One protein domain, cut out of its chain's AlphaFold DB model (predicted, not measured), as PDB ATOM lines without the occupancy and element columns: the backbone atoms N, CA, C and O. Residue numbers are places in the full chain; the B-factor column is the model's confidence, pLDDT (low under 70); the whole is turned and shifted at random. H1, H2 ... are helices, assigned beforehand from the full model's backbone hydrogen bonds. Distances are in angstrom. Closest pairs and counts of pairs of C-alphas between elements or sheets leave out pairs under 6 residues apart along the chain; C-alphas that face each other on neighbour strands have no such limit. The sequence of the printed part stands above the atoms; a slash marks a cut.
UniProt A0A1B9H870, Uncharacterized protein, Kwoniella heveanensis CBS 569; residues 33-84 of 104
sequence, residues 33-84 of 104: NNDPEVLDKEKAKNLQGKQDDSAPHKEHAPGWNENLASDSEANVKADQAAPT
ATOM      1  N   ASN A  33     116.120 103.726 153.419       87.88
ATOM      2  CA  ASN A  33     116.220 102.950 154.670       87.88
ATOM      3  C   ASN A  33     117.446 103.257 155.559       87.88
ATOM      4  O   ASN A  33     117.914 102.398 156.303       87.88
ATOM      5  N   ASN A  34     117.957 104.491 155.525       86.62
ATOM      6  CA  ASN A  34     119.177 104.896 156.237       86.62
ATOM      7  C   ASN A  34     120.467 104.186 155.787       86.62
ATOM      8  O   ASN A  34     121.427 104.149 156.554       86.62
ATOM      9  N   ASP A  35     120.528 103.683 154.550       91.69
ATOM     10  CA  ASP A  35     121.783 103.196 153.968       91.69
ATOM     11  C   ASP A  35     122.841 104.327 153.927       91.69
ATOM     12  O   ASP A  35     122.601 105.361 153.283       91.69
ATOM     13  N   PRO A  36     123.989 104.178 154.622       91.38
ATOM     14  CA  PRO A  36     125.018 105.212 154.684       91.38
ATOM     15  C   PRO A  36     125.688 105.479 153.330       91.38
ATOM     16  O   PRO A  36     126.019 106.627 153.040       91.38
ATOM     17  N   GLU A  37     125.851 104.465 152.475       92.69
ATOM     18  CA  GLU A  37     126.531 104.633 151.187       92.69
ATOM     19  C   GLU A  37     125.692 105.482 150.226       92.69
ATOM     20  O   GLU A  37     126.203 106.380 149.546       92.69
ATOM     21  N   VAL A  38     124.379 105.238 150.210       91.12
ATOM     22  CA  VAL A  38     123.422 106.018 149.416       91.12
ATOM     23  C   VAL A  38     123.369 107.458 149.914       91.12
ATOM     24  O   VAL A  38     123.436 108.387 149.106       91.12
ATOM     25  N   LEU A  39     123.319 107.657 151.235       91.38
ATOM     26  CA  LEU A  39     123.313 108.987 151.840       91.38
ATOM     27  C   LEU A  39     124.520 109.815 151.417       91.38
ATOM     28  O   LEU A  39     124.354 110.961 151.004       91.38
ATOM     29  N   ASP A  40     125.724 109.264 151.530       93.69
ATOM     30  CA  ASP A  40     126.943 110.020 151.258       93.69
ATOM     31  C   ASP A  40     127.082 110.340 149.768       93.69
ATOM     32  O   ASP A  40     127.396 111.476 149.396       93.69
ATOM     33  N   LYS A  41     126.749 109.378 148.900       93.56
ATOM     34  CA  LYS A  41     126.751 109.568 147.446       93.56
ATOM     35  C   LYS A  41     125.759 110.643 147.008       93.56
ATOM     36  O   LYS A  41     126.116 111.538 146.240       93.56
ATOM     37  N   GLU A  42     124.520 110.569 147.481       93.38
ATOM     38  CA  GLU A  42     123.461 111.495 147.077       93.38
ATOM     39  C   GLU A  42     123.649 112.882 147.702       93.38
ATOM     40  O   GLU A  42     123.458 113.889 147.021       93.38
ATOM     41  N   LYS A  43     124.152 112.974 148.942       93.50
ATOM     42  CA  LYS A  43     124.572 114.257 149.533       93.50
ATOM     43  C   LYS A  43     125.687 114.909 148.727       93.50
ATOM     44  O   LYS A  43     125.603 116.101 148.435       93.50
ATOM     45  N   ALA A  44     126.715 114.153 148.339       94.19
ATOM     46  CA  ALA A  44     127.811 114.687 147.536       94.19
ATOM     47  C   ALA A  44     127.314 115.217 146.182       94.19
ATOM     48  O   ALA A  44     127.702 116.313 145.774       94.19
ATOM     49  N   LYS A  45     126.412 114.489 145.512       91.94
ATOM     50  CA  LYS A  45     125.768 114.960 144.275       91.94
ATOM     51  C   LYS A  45     124.954 116.231 144.493       91.94
ATOM     52  O   LYS A  45     125.053 117.143 143.670       91.94
ATOM     53  N   ASN A  46     124.200 116.310 145.589       92.25
ATOM     54  CA  ASN A  46     123.395 117.485 145.900       92.25
ATOM     55  C   ASN A  46     124.256 118.731 146.110       92.25
ATOM     56  O   ASN A  46     123.977 119.788 145.550       92.25
ATOM     57  N   LEU A  47     125.353 118.593 146.855       92.56
ATOM     58  CA  LEU A  47     126.300 119.687 147.080       92.56
ATOM     59  C   LEU A  47     127.003 120.134 145.789       92.56
ATOM     60  O   LEU A  47     127.390 121.292 145.670       92.56
ATOM     61  N   GLN A  48     127.144 119.237 144.810       91.44
ATOM     62  CA  GLN A  48     127.664 119.550 143.475       91.44
ATOM     63  C   GLN A  48     126.593 120.085 142.510       91.44
ATOM     64  O   GLN A  48     126.924 120.431 141.377       91.44
ATOM     65  N   GLY A  49     125.316 120.109 142.912       87.69
ATOM     66  CA  GLY A  49     124.190 120.485 142.055       87.69
ATOM     67  C   GLY A  49     123.860 119.473 140.950       87.69
ATOM     68  O   GLY A  49     123.108 119.799 140.039       87.69
ATOM     69  N   LYS A  50     124.393 118.245 141.008       87.44
ATOM     70  CA  LYS A  50     124.225 117.194 139.981       87.44
ATOM     71  C   LYS A  50     123.121 116.191 140.332       87.44
ATOM     72  O   LYS A  50     123.240 114.997 140.070       87.44
ATOM     73  N   GLN A  51     122.059 116.669 140.970       86.81
ATOM     74  CA  GLN A  51     120.972 115.838 141.498       86.81
ATOM     75  C   GLN A  51     119.823 115.605 140.503       86.81
ATOM     76  O   GLN A  51     118.759 115.148 140.899       86.81
ATOM     77  N   ASP A  52     120.012 115.935 139.222       82.19
ATOM     78  CA  ASP A  52     118.949 115.930 138.207       82.19
ATOM     79  C   ASP A  52     118.261 114.573 138.026       82.19
ATOM     80  O   ASP A  52     117.067 114.530 137.735       82.19
ATOM     81  N   ASP A  53     118.997 113.476 138.200       81.25
ATOM     82  CA  ASP A  53     118.450 112.120 138.081       81.25
ATOM     83  C   ASP A  53     117.698 111.673 139.343       81.25
ATOM     84  O   ASP A  53     116.837 110.798 139.274       81.25
ATOM     85  N   SER A  54     118.000 112.300 140.480       84.12
ATOM     86  CA  SER A  54     117.389 112.034 141.787       84.12
ATOM     87  C   SER A  54     116.259 113.021 142.120       84.12
ATOM     88  O   SER A  54     115.634 112.913 143.173       84.12
ATOM     89  N   ALA A  55     115.998 113.986 141.230       82.38
ATOM     90  CA  ALA A  55     114.992 115.034 141.359       82.38
ATOM     91  C   ALA A  55     113.944 114.928 140.231       82.38
ATOM     92  O   ALA A  55     113.966 115.718 139.279       82.38
ATOM     93  N   PRO A  56     113.011 113.957 140.307       80.88
ATOM     94  CA  PRO A  56     112.053 113.684 139.229       80.88
ATOM     95  C   PRO A  56     111.027 114.811 139.017       80.88
ATOM     96  O   PRO A  56     110.397 114.901 137.965       80.88
ATOM     97  N   HIS A  57     110.849 115.689 140.004       85.44
ATOM     98  CA  HIS A  57     109.768 116.671 140.063       85.44
ATOM     99  C   HIS A  57     110.266 118.111 139.901       85.44
ATOM    100  O   HIS A  57     110.165 118.933 140.809       85.44
ATOM    101  N   LYS A  58     110.811 118.437 138.725       83.06
ATOM    102  CA  LYS A  58     111.442 119.747 138.477       83.06
ATOM    103  C   LYS A  58     110.469 120.931 138.469       83.06
ATOM    104  O   LYS A  58     110.890 122.044 138.766       83.06
ATOM    105  N   GLU A  59     109.199 120.704 138.138       85.44
ATOM    106  CA  GLU A  59     108.206 121.778 137.998       85.44
ATOM    107  C   GLU A  59     107.733 122.321 139.353       85.44
ATOM    108  O   GLU A  59     107.773 123.529 139.581       85.44
ATOM    109  N   HIS A  60     107.322 121.446 140.278       85.38
ATOM    110  CA  HIS A  60     106.772 121.846 141.584       85.38
ATOM    111  C   HIS A  60     107.714 121.608 142.771       85.38
ATOM    112  O   HIS A  60     107.426 122.064 143.880       85.38
ATOM    113  N   ALA A  61     108.832 120.903 142.576       88.00
ATOM    114  CA  ALA A  61     109.817 120.621 143.620       88.00
ATOM    115  C   ALA A  61     111.269 120.719 143.095       88.00
ATOM    116  O   ALA A  61     112.024 119.743 143.151       88.00
ATOM    117  N   PRO A  62     111.699 121.892 142.588       87.25
ATOM    118  CA  PRO A  62     113.046 122.063 142.053       87.25
ATOM    119  C   PRO A  62     114.110 121.817 143.132       87.25
ATOM    120  O   PRO A  62     114.054 122.382 144.223       87.25
ATOM    121  N   GLY A  63     115.094 120.970 142.820       85.50
ATOM    122  CA  GLY A  63     116.196 120.633 143.729       85.50
ATOM    123  C   GLY A  63     115.839 119.663 144.861       85.50
ATOM    124  O   GLY A  63     116.704 119.347 145.674       85.50
ATOM    125  N   TRP A  64     114.601 119.166 144.922       91.69
ATOM    126  CA  TRP A  64     114.217 118.119 145.865       91.69
ATOM    127  C   TRP A  64     114.787 116.762 145.426       91.69
ATOM    128  O   TRP A  64     114.605 116.371 144.276       91.69
ATOM    129  N   ASN A  65     115.476 116.057 146.330       92.50
ATOM    130  CA  ASN A  65     116.069 114.742 146.066       92.50
ATOM    131  C   ASN A  65     115.238 113.646 146.751       92.50
ATOM    132  O   ASN A  65     115.192 113.585 147.978       92.50
ATOM    133  N   GLU A  66     114.633 112.770 145.949       90.12
ATOM    134  CA  GLU A  66     113.811 111.643 146.403       90.12
ATOM    135  C   GLU A  66     114.614 110.649 147.259       90.12
ATOM    136  O   GLU A  66     114.139 110.186 148.291       90.12
ATOM    137  N   ASN A  67     115.874 110.390 146.897       90.62
ATOM    138  CA  ASN A  67     116.745 109.438 147.590       90.62
ATOM    139  C   ASN A  67     117.232 109.931 148.959       90.62
ATOM    140  O   ASN A  67     117.860 109.163 149.676       90.62
ATOM    141  N   LEU A  68     117.012 111.201 149.307       91.81
ATOM    142  CA  LEU A  68     117.299 111.751 150.639       91.81
ATOM    143  C   LEU A  68     116.021 112.104 151.410       91.81
ATOM    144  O   LEU A  68     116.106 112.536 152.560       91.81
ATOM    145  N   ALA A  69     114.859 111.977 150.769       91.00
ATOM    146  CA  ALA A  69     113.583 112.350 151.345       91.00
ATOM    147  C   ALA A  69     113.062 111.268 152.293       91.00
ATOM    148  O   ALA A  69     113.345 110.076 152.149       91.00
ATOM    149  N   SER A  70     112.233 111.695 153.242       90.75
ATOM    150  CA  SER A  70     111.387 110.750 153.972       90.75
ATOM    151  C   SER A  70     110.289 110.183 153.066       90.75
ATOM    152  O   SER A  70     109.851 110.845 152.124       90.75
ATOM    153  N   ASP A  71     109.778 108.993 153.386       88.94
ATOM    154  CA  ASP A  71     108.686 108.353 152.637       88.94
ATOM    155  C   ASP A  71     107.439 109.248 152.581       88.94
ATOM    156  O   ASP A  71     106.783 109.383 151.549       88.94
ATOM    157  N   SER A  72     107.133 109.929 153.689       89.38
ATOM    158  CA  SER A  72     106.020 110.877 153.764       89.38
ATOM    159  C   SER A  72     106.206 112.069 152.823       89.38
ATOM    160  O   SER A  72     105.249 112.509 152.190       89.38
ATOM    161  N   GLU A  73     107.423 112.608 152.724       89.88
ATOM    162  CA  GLU A  73     107.715 113.703 151.796       89.88
ATOM    163  C   GLU A  73     107.637 113.229 150.348       89.88
ATOM    164  O   GLU A  73     107.043 113.926 149.526       89.88
ATOM    165  N   ALA A  74     108.170 112.042 150.047       90.38
ATOM    166  CA  ALA A  74     108.094 111.452 148.717       90.38
ATOM    167  C   ALA A  74     106.646 111.294 148.245       90.38
ATOM    168  O   ALA A  74     106.309 111.746 147.151       90.38
ATOM    169  N   ASN A  75     105.767 110.783 149.109       89.25
ATOM    170  CA  ASN A  75     104.349 110.633 148.793       89.25
ATOM    171  C   ASN A  75     103.667 111.977 148.510       89.25
ATOM    172  O   ASN A  75     102.998 112.127 147.494       89.25
ATOM    173  N   VAL A  76     103.883 112.990 149.359       90.44
ATOM    174  CA  VAL A  76     103.287 114.322 149.148       90.44
ATOM    175  C   VAL A  76     103.766 114.940 147.834       90.44
ATOM    176  O   VAL A  76     102.989 115.587 147.128       90.44
ATOM    177  N   LYS A  77     105.043 114.763 147.489       90.50
ATOM    178  CA  LYS A  77     105.591 115.292 146.237       90.50
ATOM    179  C   LYS A  77     105.089 114.535 145.015       90.50
ATOM    180  O   LYS A  77     104.806 115.198 144.018       90.50
ATOM    181  N   ALA A  78     104.907 113.223 145.105       87.56
ATOM    182  CA  ALA A  78     104.288 112.427 144.053       87.56
ATOM    183  C   ALA A  78     102.822 112.831 143.825       87.56
ATOM    184  O   ALA A  78     102.422 113.064 142.685       87.56
ATOM    185  N   ASP A  79     102.047 113.019 144.895       88.31
ATOM    186  CA  ASP A  79     100.645 113.447 144.810       88.31
ATOM    187  C   ASP A  79     100.509 114.827 144.152       88.31
ATOM    188  O   ASP A  79      99.635 115.049 143.313       88.31
ATOM    189  N   GLN A  80     101.410 115.758 144.483       87.88
ATOM    190  CA  GLN A  80     101.456 117.081 143.852       87.88
ATOM    191  C   GLN A  80     101.867 117.037 142.373       87.88
ATOM    192  O   GLN A  80     101.562 117.974 141.640       87.88
ATOM    193  N   ALA A  81     102.547 115.975 141.933       84.56
ATOM    194  CA  ALA A  81     102.976 115.800 140.548       84.56
ATOM    195  C   ALA A  81     101.849 115.306 139.624       84.56
ATOM    196  O   ALA A  81     102.026 115.264 138.404       84.56
ATOM    197  N   ALA A  82     100.714 114.879 140.186       79.19
ATOM    198  CA  ALA A  82      99.620 114.320 139.411       79.19
ATOM    199  C   ALA A  82      98.952 115.392 138.518       79.19
ATOM    200  O   ALA A  82      98.712 116.517 138.963       79.19
ATOM    201  N   PRO A  83      98.607 115.062 137.258       75.75
ATOM    202  CA  PRO A  83      97.900 115.973 136.367       75.75
ATOM    203  C   PRO A  83      96.502 116.284 136.907       75.75
ATOM    204  O   PRO A  83      95.847 115.444 137.526       75.75
ATOM    205  N   THR A  84      95.999 117.484 136.616       75.31
ATOM    206  CA  THR A  84      94.631 117.871 136.971       75.31
ATOM    207  C   THR A  84      93.626 117.056 136.150       75.31
ATOM    208  O   THR A  84      93.351 117.386 134.996       75.31
TER     209      THR A  84
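This is residues 33 to 84 of the 104 residues of an uncharacterized protein of Kwoniella heveanensis CBS 569 (UniProt A0A1B9H870). Two short helices, H1 and then H2, sit apart toward the two ends of a flat, one-piece shape, and the long loop of residues 48 to 70 winds through the space between them. The printed part has 52 residues with two named helices and no named strand; its class is all helix, though named elements hold only 22 residues. It is only just compact, close to loose, with a radius of gyration of the C-alphas of 11.5 A and spans of 37 by 23 by 11 A.

Find C-alpha 36 at (125.018, 105.212, 154.684); from there H1, residues 36 to 47, runs 16.4 A. Pick up H2, residues 71 to 80, at C-alpha 71; it runs 14.3 A to C-alpha 80 at (101.456, 117.081, 143.852).

H1 and H2 are apart, with no C-alpha of one within 8 A of the other. In both helices every O i to N i+4 pair is within hydrogen-bond range.

The C-alphas of Pro 36 and Thr 84 are the two farthest apart, 37.4 A. The printed part has no cut, and the 23 residues between H1 and H2 are a long link. Mean pLDDT of the printed part is 88.2, and no printed residue is under 70.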